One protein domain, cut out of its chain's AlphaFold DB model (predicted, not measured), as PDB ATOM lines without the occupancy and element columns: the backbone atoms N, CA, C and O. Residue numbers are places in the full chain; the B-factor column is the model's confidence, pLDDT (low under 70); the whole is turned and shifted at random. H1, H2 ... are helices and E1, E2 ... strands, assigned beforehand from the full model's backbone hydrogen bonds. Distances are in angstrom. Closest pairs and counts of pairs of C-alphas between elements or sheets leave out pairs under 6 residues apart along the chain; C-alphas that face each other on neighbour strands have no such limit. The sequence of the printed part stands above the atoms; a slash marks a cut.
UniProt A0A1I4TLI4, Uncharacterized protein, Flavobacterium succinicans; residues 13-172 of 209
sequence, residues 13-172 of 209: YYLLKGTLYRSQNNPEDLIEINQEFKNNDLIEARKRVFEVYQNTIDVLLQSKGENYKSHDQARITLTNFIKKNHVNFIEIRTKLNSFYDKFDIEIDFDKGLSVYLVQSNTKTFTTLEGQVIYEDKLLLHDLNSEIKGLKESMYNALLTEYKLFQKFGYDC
ATOM      1  N   TYR A  13     162.879 152.311 163.218       94.81
ATOM      2  CA  TYR A  13     162.214 152.153 161.922       94.81
ATOM      3  C   TYR A  13     162.213 153.488 161.163       94.81
ATOM      4  O   TYR A  13     162.677 154.504 161.685       94.81
ATOM      5  N   TYR A  14     161.702 153.491 159.930       96.31
ATOM      6  CA  TYR A  14     161.637 154.697 159.105       96.31
ATOM      7  C   TYR A  14     160.219 155.235 158.986       96.31
ATOM      8  O   TYR A  14     159.247 154.480 158.997       96.31
ATOM      9  N   LEU A  15     160.114 156.548 158.828       95.69
ATOM     10  CA  LEU A  15     158.855 157.263 158.681       95.69
ATOM     11  C   LEU A  15     158.948 158.219 157.494       95.69
ATOM     12  O   LEU A  15     159.814 159.092 157.475       95.69
ATOM     13  N   LEU A  16     158.039 158.079 156.532       95.38
ATOM     14  CA  LEU A  16     157.769 159.110 155.534       95.38
ATOM     15  C   LEU A  16     156.629 159.976 156.060       95.38
ATOM     16  O   LEU A  16     155.512 159.482 156.224       95.38
ATOM     17  N   LYS A  17     156.907 161.250 156.327       92.56
ATOM     18  CA  LYS A  17     155.891 162.207 156.767       92.56
ATOM     19  C   LYS A  17     155.905 163.436 155.864       92.56
ATOM     20  O   LYS A  17     156.967 163.887 155.448       92.56
ATOM     21  N   GLY A  18     154.733 163.973 155.563       89.62
ATOM     22  CA  GLY A  18     154.611 165.194 154.789       89.62
ATOM     23  C   GLY A  18     153.191 165.729 154.729       89.62
ATOM     24  O   GLY A  18     152.231 164.967 154.802       89.62
ATOM     25  N   THR A  19     153.079 167.040 154.555       88.44
ATOM     26  CA  THR A  19     151.819 167.732 154.281       88.44
ATOM     27  C   THR A  19     152.020 168.591 153.044       88.44
ATOM     28  O   THR A  19     152.914 169.441 153.016       88.44
ATOM     29  N   LEU A  20     151.215 168.365 152.008       88.38
ATOM     30  CA  LEU A  20     151.362 169.007 150.700       88.38
ATOM     31  C   LEU A  20     150.043 169.644 150.257       88.38
ATOM     32  O   LEU A  20     148.976 169.071 150.448       88.38
ATOM     33  N   TYR A  21     150.101 170.797 149.603       85.81
ATOM     34  CA  TYR A  21     148.936 171.432 148.989       85.81
ATOM     35  C   TYR A  21     148.554 170.728 147.693       85.81
ATOM     36  O   TYR A  21     149.343 170.730 146.754       85.81
ATOM     37  N   ARG A  22     147.331 170.197 147.575       81.81
ATOM     38  CA  ARG A  22     146.880 169.583 146.314       81.81
ATOM     39  C   ARG A  22     146.788 170.603 145.177       81.81
ATOM     40  O   ARG A  22     147.077 170.283 144.026       81.81
ATOM     41  N   SER A  23     146.389 171.835 145.491       74.19
ATOM     42  CA  SER A  23     146.332 172.936 144.529       74.19
ATOM     43  C   SER A  23     146.686 174.270 145.186       74.19
ATOM     44  O   SER A  23     146.424 174.485 146.365       74.19
ATOM     45  N   GLN A  24     147.233 175.205 144.406       65.12
ATOM     46  CA  GLN A  24     147.562 176.547 144.907       65.12
ATOM     47  C   GLN A  24     146.327 177.376 145.278       65.12
ATOM     48  O   GLN A  24     146.422 178.296 146.087       65.12
ATOM     49  N   ASN A  25     145.182 177.061 144.669       69.69
ATOM     50  CA  ASN A  25     143.961 177.851 144.790       69.69
ATOM     51  C   ASN A  25     143.055 177.367 145.928       69.69
ATOM     52  O   ASN A  25     142.089 178.051 146.250       69.69
ATOM     53  N   ASN A  26     143.362 176.214 146.530       71.81
ATOM     54  CA  ASN A  26     142.622 175.683 147.663       71.81
ATOM     55  C   ASN A  26     143.583 175.303 148.804       71.81
ATOM     56  O   ASN A  26     144.076 174.176 148.843       71.81
ATOM     57  N   PRO A  27     143.868 176.236 149.730       68.00
ATOM     58  CA  PRO A  27     144.799 176.000 150.830       68.00
ATOM     59  C   PRO A  27     144.265 175.031 151.896       68.00
ATOM     60  O   PRO A  27     145.028 174.656 152.779       68.00
ATOM     61  N   GLU A  28     142.985 174.661 151.840       74.88
ATOM     62  CA  GLU A  28     142.364 173.690 152.749       74.88
ATOM     63  C   GLU A  28     142.442 172.256 152.197       74.88
ATOM     64  O   GLU A  28     142.257 171.295 152.937       74.88
ATOM     65  N   ASP A  29     142.764 172.092 150.908       80.50
ATOM     66  CA  ASP A  29     142.925 170.786 150.264       80.50
ATOM     67  C   ASP A  29     144.370 170.297 150.413       80.50
ATOM     68  O   ASP A  29     145.236 170.510 149.552       80.50
ATOM     69  N   LEU A  30     144.630 169.690 151.569       84.62
ATOM     70  CA  LEU A  30     145.921 169.131 151.942       84.62
ATOM     71  C   LEU A  30     145.967 167.623 151.681       84.62
ATOM     72  O   LEU A  30     145.005 166.885 151.892       84.62
ATOM     73  N   ILE A  31     147.128 167.163 151.232       86.38
ATOM     74  CA  ILE A  31     147.496 165.756 151.155       86.38
ATOM     75  C   ILE A  31     148.430 165.484 152.324       86.38
ATOM     76  O   ILE A  31     149.527 166.043 152.386       86.38
ATOM     77  N   GLU A  32     147.994 164.613 153.226       88.31
ATOM     78  CA  GLU A  32     148.804 164.143 154.343       88.31
ATOM     79  C   GLU A  32     149.424 162.789 154.009       88.31
ATOM     80  O   GLU A  32     148.756 161.858 153.553       88.31
ATOM     81  N   ILE A  33     150.725 162.686 154.244       91.31
ATOM     82  CA  ILE A  33     151.510 161.467 154.123       91.31
ATOM     83  C   ILE A  33     152.062 161.179 155.512       91.31
ATOM     84  O   ILE A  33     152.736 162.016 156.109       91.31
ATOM     85  N   ASN A  34     151.765 159.995 156.036       91.69
ATOM     86  CA  ASN A  34     152.269 159.525 157.319       91.69
ATOM     87  C   ASN A  34     152.386 157.998 157.265       91.69
ATOM     88  O   ASN A  34     151.443 157.280 157.592       91.69
ATOM     89  N   GLN A  35     153.511 157.503 156.753       95.00
ATOM     90  CA  GLN A  35     153.710 156.084 156.474       95.00
ATOM     91  C   GLN A  35     154.948 155.545 157.187       95.00
ATOM     92  O   GLN A  35     156.070 156.003 156.965       95.00
ATOM     93  N   GLU A  36     154.740 154.522 158.012       95.50
ATOM     94  CA  GLU A  36     155.809 153.804 158.698       95.50
ATOM     95  C   GLU A  36     156.351 152.652 157.842       95.50
ATOM     96  O   GLU A  36     155.606 151.909 157.199       95.50
ATOM     97  N   PHE A  37     157.663 152.453 157.900       95.62
ATOM     98  CA  PHE A  37     158.381 151.377 157.228       95.62
ATOM     99  C   PHE A  37     159.109 150.553 158.286       95.62
ATOM    100  O   PHE A  37     160.257 150.816 158.648       95.62
ATOM    101  N   LYS A  38     158.393 149.554 158.806       92.25
ATOM    102  CA  LYS A  38     158.886 148.568 159.772       92.25
ATOM    103  C   LYS A  38     159.216 147.282 159.004       92.25
ATOM    104  O   LYS A  38     158.315 146.653 158.459       92.25
ATOM    105  N   ASN A  39     160.492 146.914 158.912       83.69
ATOM    106  CA  ASN A  39     160.944 145.666 158.284       83.69
ATOM    107  C   ASN A  39     161.974 144.988 159.191       83.69
ATOM    108  O   ASN A  39     162.692 145.669 159.920       83.69
ATOM    109  N   ASN A  40     162.041 143.656 159.122       80.38
ATOM    110  CA  ASN A  40     163.084 142.887 159.785       80.38
ATOM    111  C   ASN A  40     164.484 143.172 159.264       80.38
ATOM    112  O   ASN A  40     165.448 143.107 160.023       80.38
ATOM    113  N   ASP A  41     164.573 143.532 157.994       87.50
ATOM    114  CA  ASP A  41     165.782 144.068 157.404       87.50
ATOM    115  C   ASP A  41     165.687 145.601 157.349       87.50
ATOM    116  O   ASP A  41     164.897 146.167 156.588       87.50
ATOM    117  N   LEU A  42     166.485 146.291 158.172       88.38
ATOM    118  CA  LEU A  42     166.496 147.756 158.221       88.38
ATOM    119  C   LEU A  42     167.077 148.392 156.958       88.38
ATOM    120  O   LEU A  42     166.668 149.500 156.613       88.38
ATOM    121  N   ILE A  43     167.967 147.704 156.236       88.88
ATOM    122  CA  ILE A  43     168.431 148.175 154.924       88.88
ATOM    123  C   ILE A  43     167.256 148.172 153.947       88.88
ATOM    124  O   ILE A  43     167.081 149.126 153.190       88.88
ATOM    125  N   GLU A  44     166.418 147.140 153.993       90.06
ATOM    126  CA  GLU A  44     165.238 147.056 153.137       90.06
ATOM    127  C   GLU A  44     164.173 148.097 153.514       90.06
ATOM    128  O   GLU A  44     163.621 148.762 152.637       90.06
ATOM    129  N   ALA A  45     163.927 148.321 154.813       92.81
ATOM    130  CA  ALA A  45     163.060 149.416 155.262       92.81
ATOM    131  C   ALA A  45     163.551 150.776 154.743       92.81
ATOM    132  O   ALA A  45     162.754 151.577 154.247       92.81
ATOM    133  N   ARG A  46     164.868 151.004 154.814       92.50
ATOM    134  CA  ARG A  46     165.521 152.217 154.323       92.50
ATOM    135  C   ARG A  46     165.337 152.392 152.818       92.50
ATOM    136  O   ARG A  46     164.926 153.458 152.372       92.50
ATOM    137  N   LYS A  47     165.618 151.360 152.020       91.81
ATOM    138  CA  LYS A  47     165.426 151.406 150.560       91.81
ATOM    139  C   LYS A  47     163.984 151.761 150.217       91.81
ATOM    140  O   LYS A  47     163.749 152.692 149.452       91.81
ATOM    141  N   ARG A  48     163.032 151.090 150.866       94.50
ATOM    142  CA  ARG A  48     161.606 151.265 150.601       94.50
ATOM    143  C   ARG A  48     161.088 152.656 150.970       94.50
ATOM    144  O   ARG A  48     160.317 153.222 150.202       94.50
ATOM    145  N   VAL A  49     161.503 153.235 152.105       96.12
ATOM    146  CA  VAL A  49     161.058 154.597 152.470       96.12
ATOM    147  C   VAL A  49     161.539 155.630 151.451       96.12
ATOM    148  O   VAL A  49     160.777 156.514 151.062       96.12
ATOM    149  N   PHE A  50     162.773 155.495 150.963       94.56
ATOM    150  CA  PHE A  50     163.316 156.410 149.967       94.56
ATOM    151  C   PHE A  50     162.745 156.177 148.562       94.56
ATOM    152  O   PHE A  50     162.584 157.138 147.814       94.56
ATOM    153  N   GLU A  51     162.406 154.939 148.208       94.44
ATOM    154  CA  GLU A  51     161.691 154.628 146.969       94.44
ATOM    155  C   GLU A  51     160.310 155.294 146.956       94.44
ATOM    156  O   GLU A  51     159.975 156.006 146.012       94.44
ATOM    157  N   VAL A  52     159.526 155.145 148.031       96.06
ATOM    158  CA  VAL A  52     158.207 155.793 148.132       96.06
ATOM    159  C   VAL A  52     158.340 157.315 148.154       96.06
ATOM    160  O   VAL A  52     157.543 158.002 147.509       96.06
ATOM    161  N   TYR A  53     159.359 157.854 148.831       94.88
ATOM    162  CA  TYR A  53     159.677 159.279 148.766       94.88
ATOM    163  C   TYR A  53     159.897 159.728 147.314       94.88
ATOM    164  O   TYR A  53     159.234 160.657 146.859       94.88
ATOM    165  N   GLN A  54     160.786 159.062 146.567       94.31
ATOM    166  CA  GLN A  54     161.114 159.455 145.194       94.31
ATOM    167  C   GLN A  54     159.905 159.311 144.264       94.31
ATOM    168  O   GLN A  54     159.600 160.241 143.527       94.31
ATOM    169  N   ASN A  55     159.150 158.216 144.378       95.19
ATOM    170  CA  ASN A  55     157.916 158.015 143.615       95.19
ATOM    171  C   ASN A  55     156.895 159.130 143.884       95.19
ATOM    172  O   ASN A  55     156.213 159.585 142.968       95.19
ATOM    173  N   THR A  56     156.806 159.609 145.130       94.25
ATOM    174  CA  THR A  56     155.942 160.745 145.480       94.25
ATOM    175  C   THR A  56     156.390 162.014 144.753       94.25
ATOM    176  O   THR A  56     155.561 162.705 144.163       94.25
ATOM    177  N   ILE A  57     157.695 162.306 144.736       93.19
ATOM    178  CA  ILE A  57     158.252 163.439 143.982       93.19
ATOM    179  C   ILE A  57     157.951 163.311 142.487       93.19
ATOM    180  O   ILE A  57     157.506 164.279 141.870       93.19
ATOM    181  N   ASP A  58     158.147 162.125 141.916       94.44
ATOM    182  CA  ASP A  58     157.941 161.871 140.491       94.44
ATOM    183  C   ASP A  58     156.480 162.095 140.087       94.44
ATOM    184  O   ASP A  58     156.219 162.779 139.099       94.44
ATOM    185  N   VAL A  59     155.517 161.614 140.880       93.69
ATOM    186  CA  VAL A  59     154.080 161.843 140.641       93.69
ATOM    187  C   VAL A  59     153.737 163.334 140.677       93.69
ATOM    188  O   VAL A  59     153.017 163.835 139.807       93.69
ATOM    189  N   LEU A  60     154.267 164.073 141.656       91.50
ATOM    190  CA  LEU A  60     154.024 165.511 141.768       91.50
ATOM    191  C   LEU A  60     154.614 166.273 140.575       91.50
ATOM    192  O   LEU A  60     153.959 167.169 140.039       91.50
ATOM    193  N   LEU A  61     155.810 165.900 140.116       93.06
ATOM    194  CA  LEU A  61     156.439 166.487 138.929       93.06
ATOM    195  C   LEU A  61     155.670 166.152 137.650       93.06
ATOM    196  O   LEU A  61     155.407 167.048 136.846       93.06
ATOM    197  N   GLN A  62     155.217 164.909 137.498       94.50
ATOM    198  CA  GLN A  62     154.404 164.489 136.356       94.50
ATOM    199  C   GLN A  62     153.091 165.271 136.271       94.50
ATOM    200  O   GLN A  62     152.685 165.660 135.177       94.50
ATOM    201  N   SER A  63     152.466 165.609 137.406       91.88
ATOM    202  CA  SER A  63     151.277 166.479 137.419       91.88
ATOM    203  C   SER A  63     151.542 167.901 136.893       91.88
ATOM    204  O   SER A  63     150.611 168.618 136.529       91.88
ATOM    205  N   LYS A  64     152.816 168.313 136.840       91.31
ATOM    206  CA  LYS A  64     153.290 169.575 136.259       91.31
ATOM    207  C   LYS A  64     153.843 169.408 134.839       91.31
ATOM    208  O   LYS A  64     154.278 170.395 134.255       91.31
ATOM    209  N   GLY A  65     153.815 168.197 134.276       95.44
ATOM    210  CA  GLY A  65     154.410 167.892 132.972       95.44
ATOM    211  C   GLY A  65     155.942 167.853 132.989       95.44
ATOM    212  O   GLY A  65     156.570 168.007 131.945       95.44
ATOM    213  N   GLU A  66     156.547 167.668 134.164       96.19
ATOM    214  CA  GLU A  66     157.997 167.645 134.374       96.19
ATOM    215  C   GLU A  66     158.466 166.237 134.776       96.19
ATOM    216  O   GLU A  66     157.716 165.455 135.356       96.19
ATOM    217  N   ASN A  67     159.735 165.928 134.505       95.94
ATOM    218  CA  ASN A  67     160.405 164.719 134.993       95.94
ATOM    219  C   ASN A  67     161.483 165.105 136.006       95.94
ATOM    220  O   ASN A  67     162.080 166.181 135.896       95.94
ATOM    221  N   TYR A  68     161.776 164.215 136.953       93.50
ATOM    222  CA  TYR A  68     162.841 164.439 137.924       93.50
ATOM    223  C   TYR A  68     164.211 164.531 137.242       93.50
ATOM    224  O   TYR A  68     164.625 163.630 136.513       93.50
ATOM    225  N   LYS A  69     164.926 165.634 137.492       92.12
ATOM    226  CA  LYS A  69     166.302 165.855 137.009       92.12
ATOM    227  C   LYS A  69     167.297 165.968 138.158       92.12
ATOM    228  O   LYS A  69     168.404 165.443 138.080       92.12
ATOM    229  N   SER A  70     166.918 166.681 139.213       89.06
ATOM    230  CA  SER A  70     167.723 166.864 140.418       89.06
ATOM    231  C   SER A  70     166.838 167.267 141.593       89.06
ATOM    232  O   SER A  70     165.723 167.753 141.401       89.06
ATOM    233  N   HIS A  71     167.358 167.120 142.812       86.25
ATOM    234  CA  HIS A  71     166.639 167.526 144.018       86.25
ATOM    235  C   HIS A  71     166.330 169.030 144.014       86.25
ATOM    236  O   HIS A  71     165.207 169.428 144.314       86.25
ATOM    237  N   ASP A  72     167.286 169.866 143.592       86.44
ATOM    238  CA  ASP A  72     167.088 171.316 143.489       86.44
ATOM    239  C   ASP A  72     166.013 171.683 142.462       86.44
ATOM    240  O   ASP A  72     165.157 172.526 142.741       86.44
ATOM    241  N   GLN A  73     166.006 171.028 141.296       91.12
ATOM    242  CA  GLN A  73     164.958 171.236 140.297       91.12
ATOM    243  C   GLN A  73     163.594 170.807 140.840       91.12
ATOM    244  O   GLN A  73     162.629 171.564 140.707       91.12
ATOM    245  N   ALA A  74     163.511 169.632 141.467       91.62
ATOM    246  CA  ALA A  74     162.272 169.132 142.043       91.62
ATOM    247  C   ALA A  74     161.726 170.094 143.102       91.62
ATOM    248  O   ALA A  74     160.570 170.497 143.034       91.62
ATOM    249  N   ARG A  75     162.579 170.554 144.018       89.06
ATOM    250  CA  ARG A  75     162.225 171.531 145.049       89.06
ATOM    251  C   ARG A  75     161.698 172.842 144.463       89.06
ATOM    252  O   ARG A  75     160.649 173.319 144.896       89.06
ATOM    253  N   ILE A  76     162.395 173.430 143.487       89.25
ATOM    254  CA  ILE A  76     161.964 174.684 142.841       89.25
ATOM    255  C   ILE A  76     160.606 174.482 142.159       89.25
ATOM    256  O   ILE A  76     159.669 175.241 142.395       89.25
ATOM    257  N   THR A  77     160.471 173.412 141.375       91.31
ATOM    258  CA  THR A  77     159.249 173.100 140.613       91.31
ATOM    259  C   THR A  77     158.057 172.836 141.536       91.31
ATOM    260  O   THR A  77     156.941 173.300 141.290       91.31
ATOM    261  N   LEU A  78     158.292 172.120 142.637       90.12
ATOM    262  CA  LEU A  78     157.271 171.719 143.600       90.12
ATOM    263  C   LEU A  78     157.070 172.726 144.734       90.12
ATOM    264  O   LEU A  78     156.267 172.470 145.625       90.12
ATOM    265  N   THR A  79     157.719 173.894 144.697       87.62
ATOM    266  CA  THR A  79     157.591 174.911 145.757       87.62
ATOM    267  C   THR A  79     156.129 175.267 146.029       87.62
ATOM    268  O   THR A  79     155.750 175.447 147.176       87.62
ATOM    269  N   ASN A  80     155.280 175.259 145.005       82.88
ATOM    270  CA  ASN A  80     153.851 175.552 145.117       82.88
ATOM    271  C   ASN A  80     153.026 174.484 145.860       82.88
ATOM    272  O   ASN A  80     151.930 174.787 146.322       82.88
ATOM    273  N   PHE A  81     153.532 173.251 145.963       83.62
ATOM    274  CA  PHE A  81     152.939 172.191 146.787       83.62
ATOM    275  C   PHE A  81     153.362 172.305 148.258       83.62
ATOM    276  O   PHE A  81     152.724 171.713 149.121       83.62
ATOM    277  N   ILE A  82     154.432 173.047 148.551       81.00
ATOM    278  CA  ILE A  82     155.092 173.065 149.865       81.00
ATOM    279  C   ILE A  82     154.868 174.406 150.568       81.00
ATOM    280  O   ILE A  82     154.468 174.459 151.728       81.00
ATOM    281  N   LYS A  83     155.114 175.512 149.860       72.81
ATOM    282  CA  LYS A  83     154.995 176.882 150.356       72.81
ATOM    283  C   LYS A  83     153.691 177.493 149.858       72.81
ATOM    284  O   LYS A  83     153.432 177.559 148.658       72.81
ATOM    285  N   LYS A  84     152.894 178.018 150.787       61.50
ATOM    286  CA  LYS A  84     151.825 178.962 150.447       61.50
ATOM    287  C   LYS A  84     152.485 180.266 149.983       61.50
ATOM    288  O   LYS A  84     153.455 180.701 150.600       61.50
ATOM    289  N   ASN A  85     151.959 180.913 148.939       47.31
ATOM    290  CA  ASN A  85     152.325 182.304 148.647       47.31
ATOM    291  C   ASN A  85     152.128 183.123 149.932       47.31
ATOM    292  O   ASN A  85     151.025 183.149 150.482       47.31
ATOM    293  N   HIS A  86     153.214 183.706 150.441       40.34
ATOM    294  CA  HIS A  86     153.267 184.422 151.713       40.34
ATOM    295  C   HIS A  86     152.101 185.410 151.849       40.34
ATOM    296  O   HIS A  86     152.081 186.451 151.200       40.34
ATOM    297  N   VAL A  87     151.169 185.131 152.760       38.50
ATOM    298  CA  VAL A  87     150.469 186.213 153.451       38.50
ATOM    299  C   VAL A  87     151.379 186.599 154.614       38.50
ATOM    300  O   VAL A  87     151.722 185.752 155.435       38.50
ATOM    301  N   ASN A  88     151.843 187.849 154.601       37.72
ATOM    302  CA  ASN A  88     152.751 188.508 155.544       37.72
ATOM    303  C   ASN A  88     152.665 188.012 157.006       37.72
ATOM    304  O   ASN A  88     151.995 188.608 157.844       37.72
ATOM    305  N   PHE A  89     153.440 186.987 157.365       40.12
ATOM    306  CA  PHE A  89     153.601 186.575 158.768       40.12
ATOM    307  C   PHE A  89     154.422 187.578 159.600       40.12
ATOM    308  O   PHE A  89     154.345 187.585 160.830       40.12
ATOM    309  N   ILE A  90     155.161 188.480 158.944       43.34
ATOM    310  CA  ILE A  90     155.926 189.551 159.603       43.34
ATOM    311  C   ILE A  90     154.983 190.561 160.292       43.34
ATOM    312  O   ILE A  90     155.302 191.085 161.359       43.34
ATOM    313  N   GLU A  91     153.776 190.771 159.764       40.62
ATOM    314  CA  GLU A  91     152.799 191.702 160.350       40.62
ATOM    315  C   GLU A  91     152.115 191.139 161.610       40.62
ATOM    316  O   GLU A  91     151.807 191.884 162.541       40.62
ATOM    317  N   ILE A  92     151.942 189.815 161.684       43.53
ATOM    318  CA  ILE A  92     151.352 189.130 162.845       43.53
ATOM    319  C   ILE A  92     152.369 189.015 163.989       43.53
ATOM    320  O   ILE A  92     152.022 189.264 165.145       43.53
ATOM    321  N   ARG A  93     153.644 188.744 163.675       39.41
ATOM    322  CA  ARG A  93     154.730 188.681 164.671       39.41
ATOM    323  C   ARG A  93     154.886 190.001 165.430       39.41
ATOM    324  O   ARG A  93     155.034 190.004 166.644       39.41
ATOM    325  N   THR A  94     154.751 191.129 164.736       44.84
ATOM    326  CA  THR A  94     154.918 192.458 165.346       44.84
ATOM    327  C   THR A  94     153.760 192.831 166.288       44.84
ATOM    328  O   THR A  94     153.955 193.614 167.214       44.84
ATOM    329  N   LYS A  95     152.569 192.233 166.121       42.25
ATOM    330  CA  LYS A  95     151.408 192.443 167.009       42.25
ATOM    331  C   LYS A  95     151.352 191.500 168.218       42.25
ATOM    332  O   LYS A  95     150.642 191.810 169.168       42.25
ATOM    333  N   LEU A  96     152.076 190.378 168.205       41.66
ATOM    334  CA  LEU A  96     151.995 189.322 169.232       41.66
ATOM    335  C   LEU A  96     153.229 189.216 170.146       41.66
ATOM    336  O   LEU A  96     153.293 188.316 170.985       41.66
ATOM    337  N   ASN A  97     154.162 190.166 170.048       43.03
ATOM    338  CA  ASN A  97     155.403 190.265 170.834       43.03
ATOM    339  C   ASN A  97     155.224 190.429 172.367       43.03
ATOM    340  O   ASN A  97     156.170 190.818 173.043       43.03
ATOM    341  N   SER A  98     154.052 190.155 172.950       45.72
ATOM    342  CA  SER A  98     153.868 190.201 174.410       45.72
ATOM    343  C   SER A  98     153.336 188.912 175.043       45.72
ATOM    344  O   SER A  98     153.085 188.921 176.244       45.72
ATOM    345  N   PHE A  99     153.132 187.824 174.286       43.00
ATOM    346  CA  PHE A  99     152.525 186.601 174.848       43.00
ATOM    347  C   PHE A  99     153.254 185.278 174.562       43.00
ATOM    348  O   PHE A  99     153.004 184.312 175.276       43.00
ATOM    349  N   TYR A 100     154.171 185.209 173.591       41.25
ATOM    350  CA  TYR A 100     154.707 183.929 173.098       41.25
ATOM    351  C   TYR A 100     156.240 183.802 173.145       41.25
ATOM    352  O   TYR A 100     156.836 183.191 172.271       41.25
ATOM    353  N   ASP A 101     156.889 184.270 174.212       39.62
ATOM    354  CA  ASP A 101     158.326 184.006 174.455       39.62
ATOM    355  C   ASP A 101     158.628 182.556 174.911       39.62
ATOM    356  O   ASP A 101     159.737 182.247 175.343       39.62
ATOM    357  N   LYS A 102     157.649 181.639 174.862       37.03
ATOM    358  CA  LYS A 102     157.807 180.268 175.387       37.03
ATOM    359  C   LYS A 102     157.233 179.134 174.542       37.03
ATOM    360  O   LYS A 102     157.353 177.982 174.947       37.03
ATOM    361  N   PHE A 103     156.652 179.434 173.386       36.38
ATOM    362  CA  PHE A 103     156.218 178.413 172.439       36.38
ATOM    363  C   PHE A 103     156.648 178.845 171.040       36.38
ATOM    364  O   PHE A 103     155.978 179.659 170.408       36.38
ATOM    365  N   ASP A 104     157.767 178.292 170.570       35.69
ATOM    366  CA  ASP A 104     158.109 178.245 169.146       35.69
ATOM    367  C   ASP A 104     157.066 177.366 168.441       35.69
ATOM    368  O   ASP A 104     157.269 176.176 168.204       35.69
ATOM    369  N   ILE A 105     155.888 177.926 168.164       38.91
ATOM    370  CA  ILE A 105     154.923 177.284 167.275       38.91
ATOM    371  C   ILE A 105     155.358 177.631 165.852       38.91
ATOM    372  O   ILE A 105     154.949 178.634 165.268       38.91
ATOM    373  N   GLU A 106     156.228 176.795 165.301       40.72
ATOM    374  CA  GLU A 106     156.524 176.740 163.873       40.72
ATOM    375  C   GLU A 106     155.324 176.129 163.129       40.72
ATOM    376  O   GLU A 106     155.295 174.944 162.815       40.72
ATOM    377  N   ILE A 107     154.306 176.946 162.841       43.75
ATOM    378  CA  ILE A 107     153.024 176.516 162.232       43.75
ATOM    379  C   ILE A 107     153.198 175.925 160.807       43.75
ATOM    380  O   ILE A 107     152.279 175.313 160.273       43.75
ATOM    381  N   ASP A 108     154.380 176.046 160.191       49.34
ATOM    382  CA  ASP A 108     154.636 175.599 158.813       49.34
ATOM    383  C   ASP A 108     155.782 174.573 158.658       49.34
ATOM    384  O   ASP A 108     156.083 174.192 157.528       49.34
ATOM    385  N   PHE A 109     156.404 174.077 159.740       49.97
ATOM    386  CA  PHE A 109     157.475 173.063 159.621       49.97
ATOM    387  C   PHE A 109     156.975 171.663 159.236       49.97
ATOM    388  O   PHE A 109     157.754 170.846 158.751       49.97
ATOM    389  N   ASP A 110     155.680 171.387 159.403       55.84
ATOM    390  CA  ASP A 110     155.065 170.119 158.989       55.84
ATOM    391  C   ASP A 110     154.690 170.087 157.490       55.84
ATOM    392  O   ASP A 110     154.161 169.079 157.004       55.84
ATOM    393  N   LYS A 111     154.952 171.172 156.741       73.50
ATOM    394  CA  LYS A 111     154.700 171.247 155.295       73.50
ATOM    395  C   LYS A 111     155.939 170.885 154.496       73.50
ATOM    396  O   LYS A 111     157.014 171.449 154.680       73.50
ATOM    397  N   GLY A 112     155.754 169.978 153.547       86.19
ATOM    398  CA  GLY A 112     156.836 169.368 152.791       86.19
ATOM    399  C   GLY A 112     156.724 167.855 152.784       86.19
ATOM    400  O   GLY A 112     155.671 167.295 153.078       86.19
ATOM    401  N   LEU A 113     157.814 167.205 152.404       91.31
ATOM    402  CA  LEU A 113     157.947 165.758 152.399       91.31
ATOM    403  C   LEU A 113     159.307 165.423 152.993       91.31
ATOM    404  O   LEU A 113     160.328 165.933 152.523       91.31
ATOM    405  N   SER A 114     159.307 164.560 154.000       92.31
ATOM    406  CA  SER A 114     160.479 164.313 154.825       92.31
ATOM    407  C   SER A 114     160.579 162.839 155.210       92.31
ATOM    408  O   SER A 114     159.582 162.165 155.481       92.31
ATOM    409  N   VAL A 115     161.809 162.340 155.271       94.81
ATOM    410  CA  VAL A 115     162.137 160.997 155.752       94.81
ATOM    411  C   VAL A 115     162.769 161.116 157.129       94.81
ATOM    412  O   VAL A 115     163.737 161.858 157.307       94.81
ATOM    413  N   TYR A 116     162.262 160.346 158.084       95.25
ATOM    414  CA  TYR A 116     162.773 160.292 159.446       95.25
ATOM    415  C   TYR A 116     163.218 158.884 159.843       95.25
ATOM    416  O   TYR A 116     162.653 157.886 159.390       95.25
ATOM    417  N   LEU A 117     164.188 158.826 160.754       95.25
ATOM    418  CA  LEU A 117     164.496 157.666 161.584       95.25
ATOM    419  C   LEU A 117     163.762 157.807 162.918       95.25
ATOM    420  O   LEU A 117     163.878 158.848 163.563       95.25
ATOM    421  N   VAL A 118     163.051 156.777 163.359       94.88
ATOM    422  CA  VAL A 118     162.260 156.815 164.595       94.88
ATOM    423  C   VAL A 118     162.681 155.673 165.507       94.88
ATOM    424  O   VAL A 118     162.783 154.532 165.060       94.88
ATOM    425  N   GLN A 119     162.927 155.958 166.787       91.56
ATOM    426  CA  GLN A 119     163.235 154.907 167.760       91.56
ATOM    427  C   GLN A 119     161.982 154.086 168.072       91.56
ATOM    428  O   GLN A 119     160.906 154.636 168.295       91.56
ATOM    429  N   SER A 120     162.106 152.762 168.131       89.44
ATOM    430  CA  SER A 120     160.948 151.872 168.327       89.44
ATOM    431  C   SER A 120     160.246 152.058 169.671       89.44
ATOM    432  O   SER A 120     159.063 151.758 169.790       89.44
ATOM    433  N   ASN A 121     160.966 152.549 170.679       88.94
ATOM    434  CA  ASN A 121     160.463 152.835 172.020       88.94
ATOM    435  C   ASN A 121     160.148 154.323 172.242       88.94
ATOM    436  O   ASN A 121     159.953 154.718 173.392       88.94
ATOM    437  N   THR A 122     160.140 155.148 171.188       89.81
ATOM    438  CA  THR A 122     159.780 156.558 171.340       89.81
ATOM    439  C   THR A 122     158.344 156.689 171.832       89.81
ATOM    440  O   THR A 122     157.460 155.899 171.479       89.81
ATOM    441  N   LYS A 123     158.100 157.701 172.658       89.69
ATOM    442  CA  LYS A 123     156.744 158.052 173.056       89.69
ATOM    443  C   LYS A 123     156.018 158.660 171.866       89.69
ATOM    444  O   LYS A 123     156.593 159.376 171.043       89.69
ATOM    445  N   THR A 124     154.729 158.371 171.801       87.69
ATOM    446  CA  THR A 124     153.839 158.952 170.806       87.69
ATOM    447  C   THR A 124     152.636 159.562 171.493       87.69
ATOM    448  O   THR A 124     152.205 159.104 172.554       87.69
ATOM    449  N   PHE A 125     152.089 160.604 170.883       86.44
ATOM    450  CA  PHE A 125     150.784 161.133 171.244       86.44
ATOM    451  C   PHE A 125     149.959 161.332 169.982       86.44
ATOM    452  O   PHE A 125     150.494 161.579 168.903       86.44
ATOM    453  N   THR A 126     148.651 161.150 170.112       84.44
ATOM    454  CA  THR A 126     147.703 161.316 169.011       84.44
ATOM    455  C   THR A 126     146.954 162.624 169.210       84.44
ATOM    456  O   THR A 126     146.463 162.882 170.311       84.44
ATOM    457  N   THR A 127     146.903 163.467 168.180       79.88
ATOM    458  CA  THR A 127     146.120 164.707 168.213       79.88
ATOM    459  C   THR A 127     144.620 164.405 168.182       79.88
ATOM    460  O   THR A 127     144.204 163.267 167.948       79.88
ATOM    461  N   LEU A 128     143.781 165.421 168.403       76.31
ATOM    462  CA  LEU A 128     142.323 165.267 168.310       76.31
ATOM    463  C   LEU A 128     141.874 164.874 166.893       76.31
ATOM    464  O   LEU A 128     140.866 164.196 166.723       76.31
ATOM    465  N   GLU A 129     142.661 165.254 165.891       78.50
ATOM    466  CA  GLU A 129     142.479 164.958 164.471       78.50
ATOM    467  C   GLU A 129     143.011 163.566 164.084       78.50
ATOM    468  O   GLU A 129     142.921 163.168 162.925       78.50
ATOM    469  N   GLY A 130     143.561 162.805 165.038       77.94
ATOM    470  CA  GLY A 130     144.069 161.453 164.806       77.94
ATOM    471  C   GLY A 130     145.513 161.389 164.298       77.94
ATOM    472  O   GLY A 130     145.987 160.303 163.963       77.94
ATOM    473  N   GLN A 131     146.239 162.511 164.252       78.62
ATOM    474  CA  GLN A 131     147.634 162.514 163.811       78.62
ATOM    475  C   GLN A 131     148.558 161.984 164.905       78.62
ATOM    476  O   GLN A 131     148.506 162.431 166.049       78.62
ATOM    477  N   VAL A 132     149.451 161.061 164.546       83.56
ATOM    478  CA  VAL A 132     150.471 160.538 165.463       83.56
ATOM    479  C   VAL A 132     151.706 161.435 165.423       83.56
ATOM    480  O   VAL A 132     152.310 161.647 164.368       83.56
ATOM    481  N   ILE A 133     152.101 161.941 166.587       81.56
ATOM    482  CA  ILE A 133     153.325 162.712 166.781       81.56
ATOM    483  C   ILE A 133     154.314 161.860 167.570       81.56
ATOM    484  O   ILE A 133     153.970 161.266 168.591       81.56
ATOM    485  N   TYR A 134     155.545 161.803 167.067       87.00
ATOM    486  CA  TYR A 134     156.657 161.042 167.630       87.00
ATOM    487  C   TYR A 134     157.594 162.008 168.350       87.00
ATOM    488  O   TYR A 134     158.009 162.999 167.745       87.00
ATOM    489  N   GLU A 135     157.912 161.724 169.614       82.50
ATOM    490  CA  GLU A 135     158.767 162.586 170.445       82.50
ATOM    491  C   GLU A 135     160.226 162.559 169.960       82.50
ATOM    492  O   GLU A 135     160.838 163.608 169.775       82.50
ATOM    493  N   ASP A 136     160.742 161.369 169.636       85.94
ATOM    494  CA  ASP A 136     162.128 161.161 169.212       85.94
ATOM    495  C   ASP A 136     162.195 160.651 167.771       85.94
ATOM    496  O   ASP A 136     162.105 159.448 167.487       85.94
ATOM    497  N   LYS A 137     162.407 161.583 166.842       91.19
ATOM    498  CA  LYS A 137     162.680 161.289 165.433       91.19
ATOM    499  C   LYS A 137     163.859 162.112 164.922       91.19
ATOM    500  O   LYS A 137     164.036 163.267 165.299       91.19
ATOM    501  N   LEU A 138     164.655 161.526 164.035       91.75
ATOM    502  CA  LEU A 138     165.799 162.179 163.401       91.75
ATOM    503  C   LEU A 138     165.488 162.410 161.927       91.75
ATOM    504  O   LEU A 138     165.145 161.467 161.220       91.75
ATOM    505  N   LEU A 139     165.602 163.650 161.460       91.19
ATOM    506  CA  LEU A 139     165.349 163.995 160.064       91.19
ATOM    507  C   LEU A 139     166.505 163.517 159.181       91.19
ATOM    508  O   LEU A 139     167.601 164.048 159.280       91.19
ATOM    509  N   LEU A 140     166.263 162.550 158.301       91.56
ATOM    510  CA  LEU A 140     167.277 162.025 157.381       91.56
ATOM    511  C   LEU A 140     167.274 162.743 156.034       91.56
ATOM    512  O   LEU A 140     168.315 162.849 155.386       91.56
ATOM    513  N   HIS A 141     166.103 163.197 155.589       90.25
ATOM    514  CA  HIS A 141     165.945 163.853 154.299       90.25
ATOM    515  C   HIS A 141     164.715 164.756 154.279       90.25
ATOM    516  O   HIS A 141     163.700 164.408 154.873       90.25
ATOM    517  N   ASP A 142     164.800 165.877 153.564       88.50
ATOM    518  CA  ASP A 142     163.705 166.831 153.419       88.50
ATOM    519  C   ASP A 142     163.719 167.503 152.042       88.50
ATOM    520  O   ASP A 142     164.782 167.885 151.544       88.50
ATOM    521  N   LEU A 143     162.541 167.684 151.442       87.69
ATOM    522  CA  LEU A 143     162.393 168.370 150.154       87.69
ATOM    523  C   LEU A 143     162.686 169.880 150.235       87.69
ATOM    524  O   LEU A 143     163.109 170.481 149.248       87.69
ATOM    525  N   ASN A 144     162.470 170.512 151.388       79.25
ATOM    526  CA  ASN A 144     162.577 171.957 151.619       79.25
ATOM    527  C   ASN A 144     163.855 172.338 152.399       79.25
ATOM    528  O   ASN A 144     163.895 173.293 153.176       79.25
ATOM    529  N   SER A 145     164.943 171.617 152.151       64.12
ATOM    530  CA  SER A 145     166.179 171.655 152.935       64.12
ATOM    531  C   SER A 145     167.053 172.918 152.845       64.12
ATOM    532  O   SER A 145     168.224 172.888 153.228       64.12
ATOM    533  N   GLU A 146     166.550 174.054 152.358       67.69
ATOM    534  CA  GLU A 146     167.349 175.288 152.237       67.69
ATOM    535  C   GLU A 146     167.690 175.939 153.585       67.69
ATOM    536  O   GLU A 146     168.603 176.763 153.661       67.69
ATOM    537  N   ILE A 147     167.012 175.549 154.664       66.44
ATOM    538  CA  ILE A 147     167.276 176.072 156.003       66.44
ATOM    539  C   ILE A 147     168.635 175.542 156.485       66.44
ATOM    540  O   ILE A 147     168.814 174.343 156.696       66.44
ATOM    541  N   LYS A 148     169.605 176.446 156.694       62.91
ATOM    542  CA  LYS A 148     170.977 176.109 157.128       62.91
ATOM    543  C   LYS A 148     171.002 175.183 158.357       62.91
ATOM    544  O   LYS A 148     171.748 174.209 158.362       62.91
ATOM    545  N   GLY A 149     170.158 175.438 159.361       67.31
ATOM    546  CA  GLY A 149     170.057 174.583 160.554       67.31
ATOM    547  C   GLY A 149     169.529 173.172 160.262       67.31
ATOM    548  O   GLY A 149     169.952 172.204 160.892       67.31
ATOM    549  N   LEU A 150     168.668 173.031 159.251       75.56
ATOM    550  CA  LEU A 150     168.081 171.751 158.860       75.56
ATOM    551  C   LEU A 150     169.117 170.840 158.197       75.56
ATOM    552  O   LEU A 150     169.191 169.654 158.501       75.56
ATOM    553  N   LYS A 151     169.986 171.424 157.367       77.50
ATOM    554  CA  LYS A 151     171.131 170.743 156.747       77.50
ATOM    555  C   LYS A 151     172.081 170.133 157.780       77.50
ATOM    556  O   LYS A 151     172.485 168.980 157.639       77.50
ATOM    557  N   GLU A 152     172.409 170.878 158.835       77.69
ATOM    558  CA  GLU A 152     173.236 170.359 159.928       77.69
ATOM    559  C   GLU A 152     172.538 169.225 160.689       77.69
ATOM    560  O   GLU A 152     173.143 168.184 160.953       77.69
ATOM    561  N   SER A 153     171.257 169.414 161.015       82.25
ATOM    562  CA  SER A 153     170.445 168.399 161.688       82.25
ATOM    563  C   SER A 153     170.408 167.094 160.888       82.25
ATOM    564  O   SER A 153     170.692 166.028 161.434       82.25
ATOM    565  N   MET A 154     170.189 167.184 159.573       85.88
ATOM    566  CA  MET A 154     170.210 166.040 158.661       85.88
ATOM    567  C   MET A 154     171.559 165.329 158.621       85.88
ATOM    568  O   MET A 154     171.619 164.102 158.673       85.88
ATOM    569  N   TYR A 155     172.659 166.080 158.573       84.19
ATOM    570  CA  TYR A 155     173.996 165.496 158.636       84.19
ATOM    571  C   TYR A 155     174.209 164.697 159.930       84.19
ATOM    572  O   TYR A 155     174.639 163.542 159.897       84.19
ATOM    573  N   ASN A 156     173.858 165.284 161.076       85.38
ATOM    574  CA  ASN A 156     173.974 164.623 162.376       85.38
ATOM    575  C   ASN A 156     173.040 163.409 162.494       85.38
ATOM    576  O   ASN A 156     173.411 162.401 163.106       85.38
ATOM    577  N   ALA A 157     171.858 163.472 161.883       90.81
ATOM    578  CA  ALA A 157     170.922 162.361 161.807       90.81
ATOM    579  C   ALA A 157     171.494 161.194 160.990       90.81
ATOM    580  O   ALA A 157     171.485 160.070 161.481       90.81
ATOM    581  N   LEU A 158     172.076 161.451 159.814       91.12
ATOM    582  CA  LEU A 158     172.723 160.428 158.978       91.12
ATOM    583  C   LEU A 158     173.952 159.801 159.662       91.12
ATOM    584  O   LEU A 158     174.175 158.593 159.565       91.12
ATOM    585  N   LEU A 159     174.736 160.592 160.407       89.88
ATOM    586  CA  LEU A 159     175.816 160.066 161.256       89.88
ATOM    587  C   LEU A 159     175.282 159.153 162.361       89.88
ATOM    588  O   LEU A 159     175.883 158.124 162.673       89.88
ATOM    589  N   THR A 160     174.176 159.552 162.986       91.94
ATOM    590  CA  THR A 160     173.542 158.777 164.054       91.94
ATOM    591  C   THR A 160     172.957 157.482 163.505       91.94
ATOM    592  O   THR A 160     173.199 156.427 164.085       91.94
ATOM    593  N   GLU A 161     172.279 157.542 162.359       93.62
ATOM    594  CA  GLU A 161     171.801 156.383 161.607       93.62
ATOM    595  C   GLU A 161     172.954 155.405 161.358       93.62
ATOM    596  O   GLU A 161     172.900 154.265 161.808       93.62
ATOM    597  N   TYR A 162     174.056 155.862 160.758       92.50
ATOM    598  CA  TYR A 162     175.210 155.004 160.493       92.50
ATOM    599  C   TYR A 162     175.771 154.334 161.761       92.50
ATOM    600  O   TYR A 162     175.998 153.123 161.780       92.50
ATOM    601  N   LYS A 163     175.932 155.083 162.860       91.38
ATOM    602  CA  LYS A 163     176.388 154.524 164.148       91.38
ATOM    603  C   LYS A 163     175.436 153.463 164.697       91.38
ATOM    604  O   LYS A 163     175.894 152.492 165.300       91.38
ATOM    605  N   LEU A 164     174.127 153.632 164.510       91.06
ATOM    606  CA  LEU A 164     173.141 152.627 164.900       91.06
ATOM    607  C   LEU A 164     173.296 151.360 164.053       91.06
ATOM    608  O   LEU A 164     173.338 150.270 164.620       91.06
ATOM    609  N   PHE A 165     173.479 151.491 162.737       90.88
ATOM    610  CA  PHE A 165     173.743 150.344 161.860       90.88
ATOM    611  C   PHE A 165     174.977 149.557 162.317       90.88
ATOM    612  O   PHE A 165     174.898 148.340 162.479       90.88
ATOM    613  N   GLN A 166     176.076 150.251 162.641       89.88
ATOM    614  CA  GLN A 166     177.282 149.621 163.188       89.88
ATOM    615  C   GLN A 166     177.029 148.930 164.533       89.88
ATOM    616  O   GLN A 166     177.435 147.786 164.726       89.88
ATOM    617  N   LYS A 167     176.345 149.610 165.463       90.12
ATOM    618  CA  LYS A 167     176.059 149.091 166.810       90.12
ATOM    619  C   LYS A 167     175.272 147.780 166.777       90.12
ATOM    620  O   LYS A 167     175.502 146.922 167.623       90.12
ATOM    621  N   PHE A 168     174.344 147.642 165.835       87.50
ATOM    622  CA  PHE A 168     173.482 146.465 165.710       87.50
ATOM    623  C   PHE A 168     173.962 145.453 164.661       87.50
ATOM    624  O   PHE A 168     173.299 144.442 164.455       87.50
ATOM    625  N   GLY A 169     175.120 145.686 164.033       87.62
ATOM    626  CA  GLY A 169     175.733 144.738 163.104       87.62
ATOM    627  C   GLY A 169     175.038 144.629 161.744       87.62
ATOM    628  O   GLY A 169     175.140 143.583 161.106       87.62
ATOM    629  N   TYR A 170     174.342 145.675 161.291       86.12
ATOM    630  CA  TYR A 170     173.759 145.710 159.947       86.12
ATOM    631  C   TYR A 170     174.847 145.932 158.887       86.12
ATOM    632  O   TYR A 170     175.669 146.845 159.014       86.12
ATOM    633  N   ASP A 171     174.842 145.126 157.819       84.31
ATOM    634  CA  ASP A 171     175.757 145.323 156.692       84.31
ATOM    635  C   ASP A 171     175.298 146.510 155.840       84.31
ATOM    636  O   ASP A 171     174.208 146.512 155.273       84.31
ATOM    637  N   CYS A 172     176.134 147.541 155.776       82.75
ATOM    638  CA  CYS A 172     175.860 148.775 155.049       82.75
ATOM    639  C   CYS A 172     176.943 149.122 154.022       82.75
ATOM    640  O   CYS A 172     176.952 150.245 153.524       82.75
TER     641      CYS A 172
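AT A GLANCE: This is residues 13 to 172 of the 209 residues of an uncharacterized protein of Flavobacterium succinicans (UniProt A0A1I4TLI4). A twisted four-stranded sheet has one long helix, H1, running along its strands over one face, and a second long helix, H5, crossing its edge strand E6 slantwise. A small hairpin, E4 and E5, makes a sheet of its own, and residues 86 to 107, with H4, stick out as a loose arm. The 160 printed residues hold five named helices and six named strands, in the order E1 E2 H1 H2 H3 H4 E3 E4 E5 E6 H5; the class is mixed, helices and strands. The larger sheet has the order E2 E1 E3 E6, all antiparallel. The whole is compact, with a radius of gyration of the C-alphas of 17.3 A and spans of 53 by 44 by 32 A.

IN THESE COORDINATES: Find C-alpha 13 at (162.214, 152.153, 161.922); there E1 begins, residues 13 to 23, 31.4 A long. E2, residues 26 to 37, runs 30.5 A. H1, residues 42 to 62, runs 30.1 A from C-alpha 42 at (166.496, 147.756, 158.221). Next come H2, residues 71 to 77, H3, residues 79 to 82, and H4, residues 89 to 96. E3, residues 112 to 119, runs 21.8 A; then read E4, residues 124 to 126, E5, residues 132 to 134, and E6, residues 137 to 142. H5, residues 148 to 168, runs 31.0 A to C-alpha 168 at (173.482, 146.465, 165.710).

HOW THE PARTS SIT: Look first at the hairpin E1 and E2, where N 18 and O 33 are 2.8 A apart, within hydrogen-bond range. Across E1 and E3, N 15 and O 116 are 2.9 A apart; across E3 and E6, N 117 and O 138 are 2.8 A apart. H1 on one face of this sheet makes two layers, a sheet with a helix over it: its height over the sheet is 9.5 A, over E1 and E3, and it runs along the strands, at 4 degrees to E1 on the local plane; the closest C-alphas of E1 and H1 are those of Leu 16 and Val 49, 6.4 A. H2 and H1 only just touch, with 3 pairs of C-alphas within 8 A, the closest those of Leu 61 and Ala 74, 7.1 A. H3 stands at the sheet's level. H5 is over E6, slantwise at 51 degrees on the local plane; the C-alphas of Leu 140 and Met 154 are their closest, 5.1 A. H1 and H5 are apart. In the hairpin E4 and E5, N 133 and O 125 are 2.8 A apart. Every O i to N i+4 pair is within hydrogen-bond range in H1, H2 and H5; H4 has 3 of 4, and H3 is too short for such a pair.

THE WHOLE: The C-alphas farthest apart are those of Lys 95 and Asp 171, 54.0 A. The printed part has no cut, and the link from H4 to E3 is long, 15 residues. Look for pLDDT under 70 at residues 24 to 25, 27, 84 to 110 and 145 to 149.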